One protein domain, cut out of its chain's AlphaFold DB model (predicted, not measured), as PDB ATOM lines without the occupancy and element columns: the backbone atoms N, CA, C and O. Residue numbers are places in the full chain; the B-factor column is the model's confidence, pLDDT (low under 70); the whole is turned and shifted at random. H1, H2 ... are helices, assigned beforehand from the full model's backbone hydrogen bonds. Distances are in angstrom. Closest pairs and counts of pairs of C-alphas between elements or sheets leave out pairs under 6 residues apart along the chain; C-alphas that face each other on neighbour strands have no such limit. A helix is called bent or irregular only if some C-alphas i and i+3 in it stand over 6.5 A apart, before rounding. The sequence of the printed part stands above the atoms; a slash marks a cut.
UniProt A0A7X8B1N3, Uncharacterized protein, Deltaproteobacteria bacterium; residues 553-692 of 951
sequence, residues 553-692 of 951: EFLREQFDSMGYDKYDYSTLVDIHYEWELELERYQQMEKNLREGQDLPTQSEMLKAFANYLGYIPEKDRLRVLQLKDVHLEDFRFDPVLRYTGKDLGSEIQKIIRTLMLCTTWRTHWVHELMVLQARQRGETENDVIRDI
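What this domain is: This is residues 553 to 692 of the 951 residues of an uncharacterized protein of Deltaproteobacteria bacterium (UniProt A0A7X8B1N3). Two long helices, H2 and H5, lie side by side and run opposite ways, making the long axis of an elongated domain. At one end H3 crosses the first part of H5, with H4 and a long loop, residues 628 to 647, beyond it; at the other end the short H6 folds back onto H5 and H2, and H1 lies close to H5 partway along it. The printed part has 140 residues with six named helices, H1 to H6 in that order, and no named strand; the class is all helix. It is only just compact, close to loose, with a radius of gyration of the C-alphas of 17.3 A, and it spans 56 by 36 by 23 A.

How they stand to each other: Begin with H5, residues 648 to 680, the hub, which touches three other helices. It has a kink of 47 degrees near residue 655 and is irregular, C-alphas 654 and 657 being 7.4 A apart. It touches H2, residues 569 to 595, at a shallow tilt of 22 degrees, opposite ways; look at the closest C-alphas, those of His 576 and Thr 667, 5.7 A apart. With residues 648 to 659 alone, H5 touches H3, residues 602 to 614, at a steep tilt of 55 degrees; the closest C-alphas are those of Tyr 612 and Leu 659, at 5.3 A. With residues 671 to 679 alone, it touches H6, residues 685 to 692, at a steep tilt of 58 degrees; Val 675 and Glu 685 have the closest C-alphas, at 5.4 A. H6 also touches H2, at residues 573 to 577 alone, with the closest C-alphas, those of Val 573 and Ile 692, 6.1 A apart; they are only just about perpendicular, at 71 degrees. The helix packing is mostly crossed, with one of these four touching pairs at a shallow tilt. H1, residues 553 to 561, is close to H5 but not clearly touching, the closest C-alphas being those of Phe 559 and Arg 666, at 7.1 A. H4, residues 618 to 627, is irregular, with C-alphas 619 and 622 7.7 A apart, and it and H5 are near each other. In H1, H2, H3 and H6 every O i to N i+4 pair is within hydrogen-bond range; in H4 4 of 6 are, and in H5 26 of 29.

Where its parts are: Find C-alpha 648 at (193.249, 217.525, 255.236); from there H5 runs 47.2 A to C-alpha 680 at (204.967, 258.719, 235.482). H2 begins at C-alpha 569, (196.175, 252.131, 237.830), and measures 39.2 A. H3 measures 18.5 A, H4 15.2 A, H1 11.8 A and H6 10.9 A.

The domain as a whole: The C-alphas of Lys 646 and Gly 682, the two farthest apart, are 56.0 A from each other. The printed part has no cut. The link from H4 to H5 is long, 20 residues, and in it residues 635 to 636 pair with 642 to 643, antiparallel. Mean pLDDT of the printed part is 78.6; look for values under 70 at residues 682 to 692, among others, and H6 has a mean of 48.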
ATOM      1  N   GLU A 553     211.558 232.435 240.152       67.12
ATOM      2  CA  GLU A 553     211.657 232.693 238.716       67.12
ATOM      3  C   GLU A 553     210.372 232.249 238.028       67.12
ATOM      4  O   GLU A 553     209.768 233.046 237.324       67.12
ATOM      5  N   PHE A 554     209.886 231.039 238.319       78.25
ATOM      6  CA  PHE A 554     208.602 230.583 237.791       78.25
ATOM      7  C   PHE A 554     207.442 231.479 238.240       78.25
ATOM      8  O   PHE A 554     206.608 231.864 237.423       78.25
ATOM      9  N   LEU A 555     207.384 231.850 239.523       77.50
ATOM     10  CA  LEU A 555     206.336 232.724 240.046       77.50
ATOM     11  C   LEU A 555     206.377 234.105 239.376       77.50
ATOM     12  O   LEU A 555     205.324 234.657 239.050       77.50
ATOM     13  N   ARG A 556     207.578 234.651 239.147       79.12
ATOM     14  CA  ARG A 556     207.773 235.929 238.459       79.12
ATOM     15  C   ARG A 556     207.427 235.831 236.976       79.12
ATOM     16  O   ARG A 556     206.711 236.688 236.483       79.12
ATOM     17  N   GLU A 557     207.836 234.769 236.286       82.56
ATOM     18  CA  GLU A 557     207.465 234.509 234.889       82.56
ATOM     19  C   GLU A 557     205.948 234.368 234.728       82.56
ATOM     20  O   GLU A 557     205.369 234.945 233.809       82.56
ATOM     21  N   GLN A 558     205.281 233.650 235.640       86.00
ATOM     22  CA  GLN A 558     203.820 233.569 235.676       86.00
ATOM     23  C   GLN A 558     203.209 234.958 235.865       86.00
ATOM     24  O   GLN A 558     202.310 235.332 235.113       86.00
ATOM     25  N   PHE A 559     203.716 235.736 236.822       86.06
ATOM     26  CA  PHE A 559     203.254 237.101 237.058       86.06
ATOM     27  C   PHE A 559     203.416 237.993 235.820       86.06
ATOM     28  O   PHE A 559     202.448 238.611 235.384       86.06
ATOM     29  N   ASP A 560     204.601 238.011 235.214       85.44
ATOM     30  CA  ASP A 560     204.897 238.825 234.038       85.44
ATOM     31  C   ASP A 560     204.074 238.356 232.816       85.44
ATOM     32  O   ASP A 560     203.577 239.176 232.044       85.44
ATOM     33  N   SER A 561     203.830 237.045 232.665       88.19
ATOM     34  CA  SER A 561     203.011 236.490 231.571       88.19
ATOM     35  C   SER A 561     201.539 236.911 231.618       88.19
ATOM     36  O   SER A 561     200.882 236.967 230.577       88.19
ATOM     37  N   MET A 562     201.028 237.252 232.806       87.12
ATOM     38  CA  MET A 562     199.664 237.760 232.992       87.12
ATOM     39  C   MET A 562     199.510 239.206 232.499       87.12
ATOM     40  O   MET A 562     198.385 239.679 232.355       87.12
ATOM     41  N   GLY A 563     200.620 239.899 232.213       87.75
ATOM     42  CA  GLY A 563     200.616 241.227 231.606       87.75
ATOM     43  C   GLY A 563     200.041 242.315 232.510       87.75
ATOM     44  O   GLY A 563     199.345 243.202 232.013       87.75
ATOM     45  N   TYR A 564     200.290 242.238 233.826       88.88
ATOM     46  CA  TYR A 564     199.759 243.222 234.774       88.88
ATOM     47  C   TYR A 564     200.256 244.649 234.499       88.88
ATOM     48  O   TYR A 564     199.560 245.612 234.799       88.88
ATOM     49  N   ASP A 565     201.417 244.790 233.862       85.31
ATOM     50  CA  ASP A 565     201.994 246.059 233.412       85.31
ATOM     51  C   ASP A 565     201.090 246.840 232.442       85.31
ATOM     52  O   ASP A 565     201.235 248.055 232.308       85.31
ATOM     53  N   LYS A 566     200.147 246.153 231.784       88.69
ATOM     54  CA  LYS A 566     199.214 246.731 230.808       88.69
ATOM     55  C   LYS A 566     197.899 247.209 231.419       88.69
ATOM     56  O   LYS A 566     197.129 247.857 230.712       88.69
ATOM     57  N   TYR A 567     197.607 246.860 232.672       90.56
ATOM     58  CA  TYR A 567     196.395 247.329 233.338       90.56
ATOM     59  C   TYR A 567     196.520 248.794 233.744       90.56
ATOM     60  O   TYR A 567     197.612 249.294 234.030       90.56
ATOM     61  N   ASP A 568     195.382 249.483 233.780       88.06
ATOM     62  CA  ASP A 568     195.322 250.820 234.351       88.06
ATOM     63  C   ASP A 568     195.512 250.796 235.875       88.06
ATOM     64  O   ASP A 568     195.339 249.775 236.547       88.06
ATOM     65  N   TYR A 569     195.868 251.958 236.416       80.75
ATOM     66  CA  TYR A 569     196.175 252.131 237.830       80.75
ATOM     67  C   TYR A 569     195.024 251.692 238.751       80.75
ATOM     68  O   TYR A 569     195.260 251.015 239.748       80.75
ATOM     69  N   SER A 570     193.773 252.022 238.406       75.38
ATOM     70  CA  SER A 570     192.589 251.624 239.184       75.38
ATOM     71  C   SER A 570     192.416 250.109 239.258       75.38
ATOM     72  O   SER A 570     192.129 249.569 240.323       75.38
ATOM     73  N   THR A 571     192.648 249.412 238.149       82.69
ATOM     74  CA  THR A 571     192.560 247.953 238.083       82.69
ATOM     75  C   THR A 571     193.653 247.306 238.933       82.69
ATOM     76  O   THR A 571     193.403 246.304 239.600       82.69
ATOM     77  N   LEU A 572     194.858 247.885 238.967       83.19
ATOM     78  CA  LEU A 572     195.939 247.408 239.835       83.19
ATOM     79  C   LEU A 572     195.610 247.577 241.325       83.19
ATOM     80  O   LEU A 572     195.867 246.659 242.102       83.19
ATOM     81  N   VAL A 573     194.988 248.696 241.710       73.44
ATOM     82  CA  VAL A 573     194.489 248.923 243.080       73.44
ATOM     83  C   VAL A 573     193.442 247.867 243.468       73.44
ATOM     84  O   VAL A 573     193.490 247.326 244.573       73.44
ATOM     85  N   ASP A 574     192.531 247.517 242.555       78.56
ATOM     86  CA  ASP A 574     191.519 246.478 242.785       78.56
ATOM     87  C   ASP A 574     192.142 245.084 242.951       78.56
ATOM     88  O   ASP A 574     191.788 244.348 243.873       78.56
ATOM     89  N   ILE A 575     193.106 244.731 242.094       83.56
ATOM     90  CA  ILE A 575     193.841 243.460 242.176       83.56
ATOM     91  C   ILE A 575     194.620 243.369 243.494       83.56
ATOM     92  O   ILE A 575     194.614 242.318 244.138       83.56
ATOM     93  N   HIS A 576     195.268 244.463 243.905       84.69
ATOM     94  CA  HIS A 576     195.987 244.536 245.174       84.69
ATOM     95  C   HIS A 576     195.055 244.233 246.355       84.69
ATOM     96  O   HIS A 576     195.374 243.381 247.184       84.69
ATOM     97  N   TYR A 577     193.880 244.872 246.398       78.75
ATOM     98  CA  TYR A 577     192.880 244.643 247.442       78.75
ATOM     99  C   TYR A 577     192.386 243.188 247.485       78.75
ATOM    100  O   TYR A 577     192.322 242.579 248.553       78.75
ATOM    101  N   GLU A 578     192.072 242.594 246.331       81.81
ATOM    102  CA  GLU A 578     191.609 241.201 246.262       81.81
ATOM    103  C   GLU A 578     192.642 240.205 246.805       81.81
ATOM    104  O   GLU A 578     192.282 239.248 247.501       81.81
ATOM    105  N   TRP A 579     193.933 240.430 246.544       84.25
ATOM    106  CA  TRP A 579     194.988 239.577 247.096       84.25
ATOM    107  C   TRP A 579     195.247 239.831 248.578       84.25
ATOM    108  O   TRP A 579     195.551 238.875 249.288       84.25
ATOM    109  N   GLU A 580     195.065 241.051 249.087       74.31
ATOM    110  CA  GLU A 580     195.074 241.299 250.538       74.31
ATOM    111  C   GLU A 580     193.948 240.538 251.251       74.31
ATOM    112  O   GLU A 580     194.187 239.877 252.259       74.31
ATOM    113  N   LEU A 581     192.744 240.512 250.678       78.44
ATOM    114  CA  LEU A 581     191.644 239.688 251.190       78.44
ATOM    115  C   LEU A 581     191.929 238.189 251.103       78.44
ATOM    116  O   LEU A 581     191.444 237.389 251.906       78.44
ATOM    117  N   GLU A 582     192.640 237.758 250.066       83.62
ATOM    118  CA  GLU A 582     193.106 236.379 249.940       83.62
ATOM    119  C   GLU A 582     194.112 236.026 251.047       83.62
ATOM    120  O   GLU A 582     193.966 234.988 251.695       83.62
ATOM    121  N   LEU A 583     195.058 236.924 251.334       75.62
ATOM    122  CA  LEU A 583     196.015 236.809 252.436       75.62
ATOM    123  C   LEU A 583     195.319 236.726 253.799       75.62
ATOM    124  O   LEU A 583     195.628 235.820 254.572       75.62
ATOM    125  N   GLU A 584     194.349 237.601 254.079       73.62
ATOM    126  CA  GLU A 584     193.559 237.562 255.321       73.62
ATOM    127  C   GLU A 584     192.835 236.222 255.497       73.62
ATOM    128  O   GLU A 584     192.853 235.631 256.578       73.62
ATOM    129  N   ARG A 585     192.244 235.693 254.416       84.62
ATOM    130  CA  ARG A 585     191.589 234.377 254.435       84.62
ATOM    131  C   ARG A 585     192.573 233.260 254.772       84.62
ATOM    132  O   ARG A 585     192.229 232.379 255.556       84.62
ATOM    133  N   TYR A 586     193.786 233.288 254.223       85.50
ATOM    134  CA  TYR A 586     194.812 232.292 254.551       85.50
ATOM    135  C   TYR A 586     195.315 232.408 255.988       85.50
ATOM    136  O   TYR A 586     195.491 231.383 256.644       85.50
ATOM    137  N   GLN A 587     195.481 233.625 256.508       75.81
ATOM    138  CA  GLN A 587     195.860 233.849 257.906       75.81
ATOM    139  C   GLN A 587     194.791 233.328 258.870       75.81
ATOM    140  O   GLN A 587     195.105 232.627 259.833       75.81
ATOM    141  N   GLN A 588     193.518 233.624 258.595       80.81
ATOM    142  CA  GLN A 588     192.410 233.116 259.399       80.81
ATOM    143  C   GLN A 588     192.319 231.588 259.312       80.81
ATOM    144  O   GLN A 588     192.140 230.922 260.328       80.81
ATOM    145  N   MET A 589     192.509 231.022 258.118       85.88
ATOM    146  CA  MET A 589     192.551 229.576 257.905       85.88
ATOM    147  C   MET A 589     193.681 228.918 258.709       85.88
ATOM    148  O   MET A 589     193.442 227.913 259.375       85.88
ATOM    149  N   GLU A 590     194.890 229.485 258.705       86.00
ATOM    150  CA  GLU A 590     196.008 228.989 259.511       86.00
ATOM    151  C   GLU A 590     195.678 229.028 261.009       86.00
ATOM    152  O   GLU A 590     195.874 228.035 261.717       86.00
ATOM    153  N   LYS A 591     195.140 230.158 261.483       77.69
ATOM    154  CA  LYS A 591     194.743 230.343 262.880       77.69
ATOM    155  C   LYS A 591     193.710 229.298 263.310       77.69
ATOM    156  O   LYS A 591     193.931 228.606 264.303       77.69
ATOM    157  N   ASN A 592     192.642 229.128 262.531       85.44
ATOM    158  CA  ASN A 592     191.562 228.180 262.815       85.44
ATOM    159  C   ASN A 592     192.069 226.730 262.835       85.44
ATOM    160  O   ASN A 592     191.722 225.957 263.729       85.44
ATOM    161  N   LEU A 593     192.949 226.362 261.894       84.12
ATOM    162  CA  LEU A 593     193.567 225.033 261.860       84.12
ATOM    163  C   LEU A 593     194.475 224.778 263.073       84.12
ATOM    164  O   LEU A 593     194.543 223.649 263.552       84.12
ATOM    165  N   ARG A 594     195.186 225.798 263.564       76.75
ATOM    166  CA  ARG A 594     196.077 225.687 264.730       76.75
ATOM    167  C   ARG A 594     195.306 225.593 266.048       76.75
ATOM    168  O   ARG A 594     195.698 224.838 266.932       76.75
ATOM    169  N   GLU A 595     194.246 226.384 266.189       78.88
ATOM    170  CA  GLU A 595     193.472 226.517 267.432       78.88
ATOM    171  C   GLU A 595     192.334 225.486 267.537       78.88
ATOM    172  O   GLU A 595     191.780 225.287 268.617       78.88
ATOM    173  N   GLY A 596     192.001 224.797 266.439       75.12
ATOM    174  CA  GLY A 596     190.943 223.785 266.396       75.12
ATOM    175  C   GLY A 596     189.531 224.364 266.538       75.12
ATOM    176  O   GLY A 596     188.598 223.631 266.865       75.12
ATOM    177  N   GLN A 597     189.371 225.670 266.316       66.38
ATOM    178  CA  GLN A 597     188.109 226.404 266.400       66.38
ATOM    179  C   GLN A 597     187.709 226.906 265.011       66.38
ATOM    180  O   GLN A 597     188.566 227.350 264.254       66.38
ATOM    181  N   ASP A 598     186.414 226.826 264.688       75.56
ATOM    182  CA  ASP A 598     185.839 227.293 263.414       75.56
ATOM    183  C   ASP A 598     186.587 226.755 262.174       75.56
ATOM    184  O   ASP A 598     187.136 227.491 261.350       75.56
ATOM    185  N   LEU A 599     186.703 225.422 262.100       81.25
ATOM    186  CA  LEU A 599     187.527 224.749 261.096       81.25
ATOM    187  C   LEU A 599     187.069 225.093 259.664       81.25
ATOM    188  O   LEU A 599     185.882 224.948 259.358       81.25
ATOM    189  N   PRO A 600     188.004 225.462 258.766       85.62
ATOM    190  CA  PRO A 600     187.698 225.739 257.367       85.62
ATOM    191  C   PRO A 600     187.006 224.553 256.695       85.62
ATOM    192  O   PRO A 600     187.293 223.388 256.989       85.62
ATOM    193  N   THR A 601     186.129 224.830 255.736       88.25
ATOM    194  CA  THR A 601     185.474 223.765 254.975       88.25
ATOM    195  C   THR A 601     186.489 223.013 254.110       88.25
ATOM    196  O   THR A 601     187.487 223.563 253.637       88.25
ATOM    197  N   GLN A 602     186.211 221.739 253.819       86.69
ATOM    198  CA  GLN A 602     187.054 220.939 252.924       86.69
ATOM    199  C   GLN A 602     187.227 221.602 251.544       86.69
ATOM    200  O   GLN A 602     188.297 221.510 250.944       86.69
ATOM    201  N   SER A 603     186.201 222.304 251.052       87.25
ATOM    202  CA  SER A 603     186.265 223.031 249.781       87.25
ATOM    203  C   SER A 603     187.250 224.203 249.827       87.25
ATOM    204  O   SER A 603     187.991 224.410 248.869       87.25
ATOM    205  N   GLU A 604     187.279 224.966 250.920       88.19
ATOM    206  CA  GLU A 604     188.214 226.087 251.092       88.19
ATOM    207  C   GLU A 604     189.655 225.596 251.204       88.19
ATOM    208  O   GLU A 604     190.546 226.140 250.553       88.19
ATOM    209  N   MET A 605     189.866 224.511 251.950       91.69
ATOM    210  CA  MET A 605     191.164 223.849 252.061       91.69
ATOM    211  C   MET A 605     191.665 223.340 250.704       91.69
ATOM    212  O   MET A 605     192.789 223.635 250.302       91.69
ATOM    213  N   LEU A 606     190.824 222.637 249.941       91.12
ATOM    214  CA  LEU A 606     191.194 222.168 248.601       91.12
ATOM    215  C   LEU A 606     191.475 223.324 247.634       91.12
ATOM    216  O   LEU A 606     192.375 223.210 246.803       91.12
ATOM    217  N   LYS A 607     190.753 224.442 247.756       90.31
ATOM    218  CA  LYS A 607     191.011 225.649 246.962       90.31
ATOM    219  C   LYS A 607     192.370 226.265 247.298       90.31
ATOM    220  O   LYS A 607     193.127 226.569 246.382       90.31
ATOM    221  N   ALA A 608     192.712 226.390 248.582       89.06
ATOM    222  CA  ALA A 608     194.029 226.863 249.014       89.06
ATOM    223  C   ALA A 608     195.152 225.952 248.486       89.06
ATOM    224  O   ALA A 608     196.149 226.430 247.942       89.06
ATOM    225  N   PHE A 609     194.956 224.632 248.550       92.25
ATOM    226  CA  PHE A 609     195.903 223.667 247.993       92.25
ATOM    227  C   PHE A 609     196.051 223.810 246.473       92.25
ATOM    228  O   PHE A 609     197.166 223.832 245.957       92.25
ATOM    229  N   ALA A 610     194.944 223.954 245.741       90.25
ATOM    230  CA  ALA A 610     194.970 224.157 244.295       90.25
ATOM    231  C   ALA A 610     195.692 225.459 243.905       90.25
ATOM    232  O   ALA A 610     196.504 225.452 242.979       90.25
ATOM    233  N   ASN A 611     195.464 226.548 244.647       89.62
ATOM    234  CA  ASN A 611     196.173 227.811 244.451       89.62
ATOM    235  C   ASN A 611     197.682 227.638 244.662       89.62
ATOM    236  O   ASN A 611     198.478 228.129 243.863       89.62
ATOM    237  N   TYR A 612     198.083 226.863 245.674       87.50
ATOM    238  CA  TYR A 612     199.492 226.577 245.933       87.50
ATOM    239  C   TYR A 612     200.139 225.795 244.783       87.50
ATOM    240  O   TYR A 612     201.227 226.152 244.332       87.50
ATOM    241  N   LEU A 613     199.447 224.790 244.235       88.31
ATOM    242  CA  LEU A 613     199.907 224.052 243.049       88.31
ATOM    243  C   LEU A 613     200.065 224.937 241.807       88.31
ATOM    244  O   LEU A 613     200.860 224.606 240.922       88.31
ATOM    245  N   GLY A 614     199.310 226.034 241.720       85.56
ATOM    246  CA  GLY A 614     199.445 227.040 240.668       85.56
ATOM    247  C   GLY A 614     200.784 227.779 240.707       85.56
ATOM    248  O   GLY A 614     201.267 228.218 239.669       85.56
ATOM    249  N   TYR A 615     201.425 227.853 241.874       83.56
ATOM    250  CA  TYR A 615     202.721 228.512 242.063       83.56
ATOM    251  C   TYR A 615     203.924 227.581 241.894       83.56
ATOM    252  O   TYR A 615     205.060 228.002 242.101       83.56
ATOM    253  N   ILE A 616     203.688 226.322 241.524       79.50
ATOM    254  CA  ILE A 616     204.735 225.318 241.347       79.50
ATOM    255  C   ILE A 616     204.713 224.834 239.892       79.50
ATOM    256  O   ILE A 616     203.639 224.444 239.409       79.50
ATOM    257  N   PRO A 617     205.869 224.782 239.200       79.50
ATOM    258  CA  PRO A 617     205.960 224.163 237.885       79.50
ATOM    259  C   PRO A 617     205.394 222.741 237.907       79.50
ATOM    260  O   PRO A 617     205.694 221.959 238.809       79.50
ATOM    261  N   GLU A 618     204.607 222.365 236.898       82.62
ATOM    262  CA  GLU A 618     203.906 221.070 236.885       82.62
ATOM    263  C   GLU A 618     204.855 219.874 237.067       82.62
ATOM    264  O   GLU A 618     204.564 218.963 237.844       82.62
ATOM    265  N   LYS A 619     206.033 219.936 236.434       76.06
ATOM    266  CA  LYS A 619     207.103 218.930 236.539       76.06
ATOM    267  C   LYS A 619     207.664 218.756 237.962       76.06
ATOM    268  O   LYS A 619     208.205 217.698 238.263       76.06
ATOM    269  N   ASP A 620     207.529 219.767 238.822       71.62
ATOM    270  CA  ASP A 620     208.141 219.823 240.155       71.62
ATOM    271  C   ASP A 620     207.120 219.611 241.292       71.62
ATOM    272  O   ASP A 620     207.515 219.351 242.428       71.62
ATOM    273  N   ARG A 621     205.807 219.635 241.004       82.00
ATOM    274  CA  ARG A 621     204.719 219.542 242.004       82.00
ATOM    275  C   ARG A 621     204.866 218.379 242.981       82.00
ATOM    276  O   ARG A 621     204.843 218.591 244.188       82.00
ATOM    277  N   LEU A 622     205.033 217.157 242.473       79.12
ATOM    278  CA  LEU A 622     205.128 215.961 243.322       79.12
ATOM    279  C   LEU A 622     206.328 216.039 244.271       79.12
ATOM    280  O   LEU A 622     206.223 215.683 245.441       79.12
ATOM    281  N   ARG A 623     207.449 216.563 243.778       63.94
ATOM    282  CA  ARG A 623     208.688 216.685 244.540       63.94
ATOM    283  C   ARG A 623     208.605 217.771 245.612       63.94
ATOM    284  O   ARG A 623     209.028 217.545 246.740       63.94
ATOM    285  N   VAL A 624     208.036 218.930 245.280       65.31
ATOM    286  CA  VAL A 624     207.823 220.032 246.233       65.31
ATOM    287  C   VAL A 624     206.902 219.600 247.370       65.31
ATOM    288  O   VAL A 624     207.203 219.838 248.537       65.31
ATOM    289  N   LEU A 625     205.813 218.905 247.048       76.31
ATOM    290  CA  LEU A 625     204.891 218.383 248.052       76.31
ATOM    291  C   LEU A 625     205.546 217.323 248.954       76.31
ATOM    292  O   LEU A 625     205.328 217.348 250.162       76.31
ATOM    293  N   GLN A 626     206.394 216.447 248.404       69.69
ATOM    294  CA  GLN A 626     207.180 215.497 249.206       69.69
ATOM    295  C   GLN A 626     208.137 216.202 250.173       69.69
ATOM    296  O   GLN A 626     208.235 215.791 251.321       69.69
ATOM    297  N   LEU A 627     208.804 217.279 249.746       57.34
ATOM    298  CA  LEU A 627     209.684 218.074 250.617       57.34
ATOM    299  C   LEU A 627     208.939 218.798 251.742       57.34
ATOM    300  O   LEU A 627     209.537 219.146 252.755       57.34
ATOM    301  N   LYS A 628     207.642 219.041 251.554       64.19
ATOM    302  CA  LYS A 628     206.739 219.578 252.575       64.19
ATOM    303  C   LYS A 628     206.116 218.482 253.442       64.19
ATOM    304  O   LYS A 628     205.210 218.785 254.209       64.19
ATOM    305  N   ASP A 629     206.570 217.234 253.307       70.69
ATOM    306  CA  ASP A 629     206.028 216.050 253.977       70.69
ATOM    307  C   ASP A 629     204.523 215.847 253.727       70.69
ATOM    308  O   ASP A 629     203.804 215.317 254.578       70.69
ATOM    309  N   VAL A 630     204.014 216.279 252.567       81.19
ATOM    310  CA  VAL A 630     202.604 216.094 252.205       81.19
ATOM    311  C   VAL A 630     202.348 214.635 251.829       81.19
ATOM    312  O   VAL A 630     203.053 214.060 250.992       81.19
ATOM    313  N   HIS A 631     201.308 214.030 252.403       85.06
ATOM    314  CA  HIS A 631     200.921 212.646 252.120       85.06
ATOM    315  C   HIS A 631     200.259 212.517 250.742       85.06
ATOM    316  O   HIS A 631     199.041 212.515 250.598       85.06
ATOM    317  N   LEU A 632     201.077 212.381 249.698       83.94
ATOM    318  CA  LEU A 632     200.618 212.350 248.305       83.94
ATOM    319  C   LEU A 632     199.609 211.243 247.973       83.94
ATOM    320  O   LEU A 632     198.794 211.421 247.071       83.94
ATOM    321  N   GLU A 633     199.658 210.109 248.674       85.44
ATOM    322  CA  GLU A 633     198.742 208.980 248.445       85.44
ATOM    323  C   GLU A 633     197.276 209.349 248.716       85.44
ATOM    324  O   GLU A 633     196.374 208.793 248.076       85.44
ATOM    325  N   ASP A 634     197.068 210.338 249.591       87.81
ATOM    326  CA  ASP A 634     195.764 210.873 249.972       87.81
ATOM    327  C   ASP A 634     195.186 211.836 248.929       87.81
ATOM    328  O   ASP A 634     194.025 212.227 249.041       87.81
ATOM    329  N   PHE A 635     195.958 212.223 247.911       88.31
ATOM    330  CA  PHE A 635     195.521 213.143 246.868       88.31
ATOM    331  C   PHE A 635     195.336 212.435 245.519       88.31
ATOM    332  O   PHE A 635     196.004 211.459 245.163       88.31
ATOM    333  N   ARG A 636     194.390 212.949 244.730       86.94
ATOM    334  CA  ARG A 636     194.214 212.617 243.312       86.94
ATOM    335  C   ARG A 636     194.287 213.909 242.508       86.94
ATOM    336  O   ARG A 636     193.462 214.802 242.696       86.94
ATOM    337  N   PHE A 637     195.289 213.985 241.636       81.75
ATOM    338  CA  PHE A 637     195.640 215.165 240.837       81.75
ATOM    339  C   PHE A 637     195.022 215.144 239.423       81.75
ATOM    340  O   PHE A 637     195.561 215.749 238.502       81.75
ATOM    341  N   ASP A 638     193.893 214.448 239.247       74.50
ATOM    342  CA  ASP A 638     193.052 214.527 238.040       74.50
ATOM    343  C   ASP A 638     192.502 215.972 237.864       74.50
ATOM    344  O   ASP A 638     192.696 216.787 238.768       74.50
ATOM    345  N   PRO A 639     191.809 216.355 236.763       71.69
ATOM    346  CA  PRO A 639     191.515 217.765 236.430       71.69
ATOM    347  C   PRO A 639     190.855 218.604 237.538       71.69
ATOM    348  O   PRO A 639     190.894 219.831 237.499       71.69
ATOM    349  N   VAL A 640     190.248 217.941 238.523       76.62
ATOM    350  CA  VAL A 640     189.795 218.528 239.781       76.62
ATOM    351  C   VAL A 640     190.530 217.829 240.925       76.62
ATOM    352  O   VAL A 640     190.406 216.611 241.077       76.62
ATOM    353  N   LEU A 641     191.239 218.603 241.749       86.00
ATOM    354  CA  LEU A 641     191.950 218.111 242.929       86.00
ATOM    355  C   LEU A 641     190.973 217.453 243.916       86.00
ATOM    356  O   LEU A 641     190.001 218.076 244.348       86.00
ATOM    357  N   ARG A 642     191.243 216.201 244.296       86.31
ATOM    358  CA  ARG A 642     190.455 215.460 245.296       86.31
ATOM    359  C   ARG A 642     191.346 214.939 246.413       86.31
ATOM    360  O   ARG A 642     192.481 214.543 246.163       86.31
ATOM    361  N   TYR A 643     190.791 214.893 247.622       89.38
ATOM    362  CA  TYR A 643     191.440 214.360 248.818       89.38
ATOM    363  C   TYR A 643     190.644 213.176 249.375       89.38
ATOM    364  O   TYR A 643     189.420 213.254 249.491       89.38
ATOM    365  N   THR A 644     191.337 212.085 249.697       86.94
ATOM    366  CA  THR A 644     190.783 210.823 250.218       86.94
ATOM    367  C   THR A 644     191.359 210.421 251.581       86.94
ATOM    368  O   THR A 644     191.001 209.360 252.091       86.94
ATOM    369  N   GLY A 645     192.251 211.233 252.156       83.44
ATOM    370  CA  GLY A 645     192.852 210.992 253.470       83.44
ATOM    371  C   GLY A 645     191.939 211.366 254.643       83.44
ATOM    372  O   GLY A 645     190.772 211.724 254.467       83.44
ATOM    373  N   LYS A 646     192.469 211.265 255.868       80.56
ATOM    374  CA  LYS A 646     191.699 211.463 257.113       80.56
ATOM    375  C   LYS A 646     191.817 212.860 257.725       80.56
ATOM    376  O   LYS A 646     190.953 213.217 258.519       80.56
ATOM    377  N   ASP A 647     192.854 213.621 257.387       85.75
ATOM    378  CA  ASP A 647     193.175 214.903 258.023       85.75
ATOM    379  C   ASP A 647     193.752 215.897 257.003       85.75
ATOM    380  O   ASP A 647     194.960 216.110 256.901       85.75
ATOM    381  N   LEU A 648     192.860 216.508 256.216       88.44
ATOM    382  CA  LEU A 648     193.249 217.525 255.236       88.44
ATOM    383  C   LEU A 648     193.868 218.757 255.912       88.44
ATOM    384  O   LEU A 648     194.726 219.403 255.319       88.44
ATOM    385  N   GLY A 649     193.457 219.081 257.141       86.38
ATOM    386  CA  GLY A 649     193.929 220.263 257.859       86.38
ATOM    387  C   GLY A 649     195.435 220.225 258.108       86.38
ATOM    388  O   GLY A 649     196.128 221.198 257.812       86.38
ATOM    389  N   SER A 650     195.948 219.077 258.556       83.56
ATOM    390  CA  SER A 650     197.391 218.843 258.721       83.56
ATOM    391  C   SER A 650     198.162 218.995 257.404       83.56
ATOM    392  O   SER A 650     199.219 219.625 257.364       83.56
ATOM    393  N   GLU A 651     197.613 218.505 256.289       87.44
ATOM    394  CA  GLU A 651     198.243 218.657 254.970       87.44
ATOM    395  C   GLU A 651     198.264 220.118 254.493       87.44
ATOM    396  O   GLU A 651     199.240 220.564 253.887       87.44
ATOM    397  N   ILE A 652     197.224 220.895 254.807       89.62
ATOM    398  CA  ILE A 652     197.164 222.329 254.497       89.62
ATOM    399  C   ILE A 652     198.158 223.126 255.338       89.62
ATOM    400  O   ILE A 652     198.841 223.994 254.793       89.62
ATOM    401  N   GLN A 653     198.314 222.813 256.627       79.81
ATOM    402  CA  GLN A 653     199.291 223.482 257.499       79.81
ATOM    403  C   GLN A 653     200.724 223.408 256.945       79.81
ATOM    404  O   GLN A 653     201.489 224.363 257.088       79.81
ATOM    405  N   LYS A 654     201.070 222.322 256.245       79.12
ATOM    406  CA  LYS A 654     202.390 222.135 255.615       79.12
ATOM    407  C   LYS A 654     202.664 223.121 254.472       79.12
ATOM    408  O   LYS A 654     203.825 223.447 254.203       79.12
ATOM    409  N   ILE A 655     201.620 223.616 253.798       82.25
ATOM    410  CA  ILE A 655     201.742 224.439 252.582       82.25
ATOM    411  C   ILE A 655     201.246 225.882 252.740       82.25
ATOM    412  O   ILE A 655     201.728 226.767 252.031       82.25
ATOM    413  N   ILE A 656     200.320 226.149 253.668       81.62
ATOM    414  CA  ILE A 656     199.560 227.409 253.739       81.62
ATOM    415  C   ILE A 656     200.459 228.633 253.921       81.62
ATOM    416  O   ILE A 656     200.275 229.660 253.278       81.62
ATOM    417  N   ARG A 657     201.525 228.487 254.702       69.50
ATOM    418  CA  ARG A 657     202.544 229.519 254.912       69.50
ATOM    419  C   ARG A 657     203.300 229.893 253.641       69.50
ATOM    420  O   ARG A 657     203.573 231.060 253.378       69.50
ATOM    421  N   THR A 658     203.603 228.898 252.815       70.81
ATOM    422  CA  THR A 658     204.265 229.110 251.522       70.81
ATOM    423  C   THR A 658     203.304 229.723 250.505       70.81
ATOM    424  O   THR A 658     203.692 230.612 249.754       70.81
ATOM    425  N   LEU A 659     202.031 229.323 250.537       84.31
ATOM    426  CA  LEU A 659     200.967 229.943 249.749       84.31
ATOM    427  C   LEU A 659     200.793 231.435 250.080       84.31
ATOM    428  O   LEU A 659     200.714 232.257 249.162       84.31
ATOM    429  N   MET A 660     200.792 231.795 251.369       77.88
ATOM    430  CA  MET A 660     200.775 233.197 251.802       77.88
ATOM    431  C   MET A 660     201.969 233.958 251.232       77.88
ATOM    432  O   MET A 660     201.788 235.020 250.652       77.88
ATOM    433  N   LEU A 661     203.173 233.385 251.306       69.00
ATOM    434  CA  LEU A 661     204.380 234.017 250.778       69.00
ATOM    435  C   LEU A 661     204.283 234.306 249.274       69.00
ATOM    436  O   LEU A 661     204.576 235.423 248.849       69.00
ATOM    437  N   CYS A 662     203.852 233.327 248.471       78.25
ATOM    438  CA  CYS A 662     203.647 233.525 247.034       78.25
ATOM    439  C   CYS A 662     202.648 234.657 246.763       78.25
ATOM    440  O   CYS A 662     202.858 235.468 245.864       78.25
ATOM    441  N   THR A 663     201.585 234.737 247.565       80.12
ATOM    442  CA  THR A 663     200.555 235.777 247.441       80.12
ATOM    443  C   THR A 663     201.117 237.155 247.810       80.12
ATOM    444  O   THR A 663     200.986 238.084 247.022       80.12
ATOM    445  N   THR A 664     201.858 237.273 248.919       72.56
ATOM    446  CA  THR A 664     202.526 238.517 249.347       72.56
ATOM    447  C   THR A 664     203.457 239.078 248.275       72.56
ATOM    448  O   THR A 664     203.470 240.282 248.027       72.56
ATOM    449  N   TRP A 665     204.236 238.220 247.617       72.75
ATOM    450  CA  TRP A 665     205.152 238.656 246.562       72.75
ATOM    451  C   TRP A 665     204.436 239.169 245.321       72.75
ATOM    452  O   TRP A 665     204.850 240.176 244.750       72.75
ATOM    453  N   ARG A 666     203.332 238.530 244.932       84.38
ATOM    454  CA  ARG A 666     202.497 239.024 243.833       84.38
ATOM    455  C   ARG A 666     201.915 240.397 244.169       84.38
ATOM    456  O   ARG A 666     202.000 241.299 243.339       84.38
ATOM    457  N   THR A 667     201.408 240.577 245.390       77.25
ATOM    458  CA  THR A 667     200.922 241.876 245.883       77.25
ATOM    459  C   THR A 667     202.020 242.938 245.829       77.25
ATOM    460  O   THR A 667     201.787 244.039 245.334       77.25
ATOM    461  N   HIS A 668     203.245 242.593 246.239       71.88
ATOM    462  CA  HIS A 668     204.393 243.494 246.151       71.88
ATOM    463  C   HIS A 668     204.731 243.892 244.706       71.88
ATOM    464  O   HIS A 668     204.952 245.067 244.440       71.88
ATOM    465  N   TRP A 669     204.720 242.963 243.749       81.50
ATOM    466  CA  TRP A 669     204.994 243.302 242.348       81.50
ATOM    467  C   TRP A 669     203.897 244.164 241.713       81.50
ATOM    468  O   TRP A 669     204.203 245.043 240.910       81.50
ATOM    469  N   VAL A 670     202.627 243.973 242.089       82.44
ATOM    470  CA  VAL A 670     201.546 244.898 241.699       82.44
ATOM    471  C   VAL A 670     201.782 246.281 242.291       82.44
ATOM    472  O   VAL A 670     201.673 247.272 241.574       82.44
ATOM    473  N   HIS A 671     202.187 246.354 243.560       72.25
ATOM    474  CA  HIS A 671     202.559 247.612 244.198       72.25
ATOM    475  C   HIS A 671     203.704 248.309 243.441       72.25
ATOM    476  O   HIS A 671     203.609 249.499 243.153       72.25
ATOM    477  N   GLU A 672     204.760 247.591 243.052       75.81
ATOM    478  CA  GLU A 672     205.857 248.159 242.253       75.81
ATOM    479  C   GLU A 672     205.363 248.730 240.913       75.81
ATOM    480  O   GLU A 672     205.759 249.833 240.531       75.81
ATOM    481  N   LEU A 673     204.465 248.023 240.215       83.19
ATOM    482  CA  LEU A 673     203.846 248.524 238.982       83.19
ATOM    483  C   LEU A 673     203.029 249.797 239.235       83.19
ATOM    484  O   LEU A 673     203.146 250.760 238.475       83.19
ATOM    485  N   MET A 674     202.255 249.837 240.323       80.12
ATOM    486  CA  MET A 674     201.501 251.023 240.736       80.12
ATOM    487  C   MET A 674     202.436 252.204 241.025       80.12
ATOM    488  O   MET A 674     202.171 253.310 240.562       80.12
ATOM    489  N   VAL A 675     203.562 251.979 241.706       65.88
ATOM    490  CA  VAL A 675     204.585 253.009 241.966       65.88
ATOM    491  C   VAL A 675     205.216 253.512 240.672       65.88
ATOM    492  O   VAL A 675     205.424 254.717 240.521       65.88
ATOM    493  N   LEU A 676     205.496 252.631 239.710       81.69
ATOM    494  CA  LEU A 676     206.013 253.039 238.404       81.69
ATOM    495  C   LEU A 676     205.005 253.908 237.637       81.69
ATOM    496  O   LEU A 676     205.397 254.943 237.095       81.69
ATOM    497  N   GLN A 677     203.722 253.534 237.623       86.25
ATOM    498  CA  GLN A 677     202.663 254.330 236.986       86.25
ATOM    499  C   GLN A 677     202.423 255.665 237.713       86.25
ATOM    500  O   GLN A 677     202.286 256.703 237.068       86.25
ATOM    501  N   ALA A 678     202.444 255.673 239.048       69.50
ATOM    502  CA  ALA A 678     202.331 256.879 239.867       69.50
ATOM    503  C   ALA A 678     203.479 257.861 239.587       69.50
ATOM    504  O   ALA A 678     203.241 259.033 239.289       69.50
ATOM    505  N   ARG A 679     204.726 257.375 239.529       72.81
ATOM    506  CA  ARG A 679     205.896 258.205 239.190       72.81
ATOM    507  C   ARG A 679     205.797 258.836 237.800       72.81
ATOM    508  O   ARG A 679     206.216 259.977 237.630       72.81
ATOM    509  N   GLN A 680     205.216 258.144 236.815       83.56
ATOM    510  CA  GLN A 680     204.967 258.719 235.482       83.56
ATOM    511  C   GLN A 680     203.956 259.879 235.510       83.56
ATOM    512  O   GLN A 680     204.003 260.746 234.640       83.56
ATOM    513  N   ARG A 681     203.075 259.918 236.518       79.12
ATOM    514  CA  ARG A 681     202.098 260.992 236.763       79.12
ATOM    515  C   ARG A 681     202.626 262.095 237.694       79.12
ATOM    516  O   ARG A 681     201.912 263.059 237.943       79.12
ATOM    517  N   GLY A 682     203.871 261.987 238.169       61.88
ATOM    518  CA  GLY A 682     204.476 262.933 239.113       61.88
ATOM    519  C   GLY A 682     204.142 262.667 240.587       61.88
ATOM    520  O   GLY A 682     204.395 263.528 241.423       61.88
ATOM    521  N   GLU A 683     203.595 261.494 240.905       61.16
ATOM    522  CA  GLU A 683     203.217 261.069 242.257       61.16
ATOM    523  C   GLU A 683     204.314 260.209 242.914       61.16
ATOM    524  O   GLU A 683     205.223 259.686 242.259       61.16
ATOM    525  N   THR A 684     204.229 260.052 244.235       54.09
ATOM    526  CA  THR A 684     205.178 259.303 245.065       54.09
ATOM    527  C   THR A 684     204.641 257.925 245.461       54.09
ATOM    528  O   THR A 684     203.462 257.620 245.322       54.09
ATOM    529  N   GLU A 685     205.503 257.070 246.012       49.94
ATOM    530  CA  GLU A 685     205.082 255.788 246.599       49.94
ATOM    531  C   GLU A 685     204.085 255.973 247.759       49.94
ATOM    532  O   GLU A 685     203.169 255.170 247.924       49.94
ATOM    533  N   ASN A 686     204.179 257.084 248.498       44.12
ATOM    534  CA  ASN A 686     203.220 257.422 249.550       44.12
ATOM    535  C   ASN A 686     201.807 257.672 248.999       44.12
ATOM    536  O   ASN A 686     200.829 257.360 249.677       44.12
ATOM    537  N   ASP A 687     201.687 258.195 247.775       47.84
ATOM    538  CA  ASP A 687     200.397 258.372 247.100       47.84
ATOM    539  C   ASP A 687     199.777 257.017 246.724       47.84
ATOM    540  O   ASP A 687     198.576 256.820 246.868       47.84
ATOM    541  N   VAL A 688     200.603 256.035 246.351       45.66
ATOM    542  CA  VAL A 688     200.146 254.661 246.086       45.66
ATOM    543  C   VAL A 688     199.648 253.971 247.348       45.66
ATOM    544  O   VAL A 688     198.585 253.351 247.349       45.66
ATOM    545  N   ILE A 689     200.396 254.111 248.442       45.66
ATOM    546  CA  ILE A 689     200.003 253.592 249.756       45.66
ATOM    547  C   ILE A 689     198.683 254.232 250.211       45.66
ATOM    548  O   ILE A 689     197.818 253.542 250.755       45.66
ATOM    549  N   ARG A 690     198.500 255.534 249.954       47.47
ATOM    550  CA  ARG A 690     197.226 256.225 250.174       47.47
ATOM    551  C   ARG A 690     196.089 255.571 249.394       47.47
ATOM    552  O   ARG A 690     195.048 255.306 249.985       47.47
ATOM    553  N   ASP A 691     196.255 255.366 248.094       50.69
ATOM    554  CA  ASP A 691     195.154 254.932 247.232       50.69
ATOM    555  C   ASP A 691     194.699 253.508 247.596       50.69
ATOM    556  O   ASP A 691     193.498 253.230 247.660       50.69
ATOM    557  N   ILE A 692     195.646 252.635 247.966       53.84
ATOM    558  CA  ILE A 692     195.369 251.320 248.567       53.84
ATOM    559  C   ILE A 692     194.577 251.476 249.874       53.84
ATOM    560  O   ILE A 692     193.556 250.820 250.074       53.84
TER     561      ILE A 692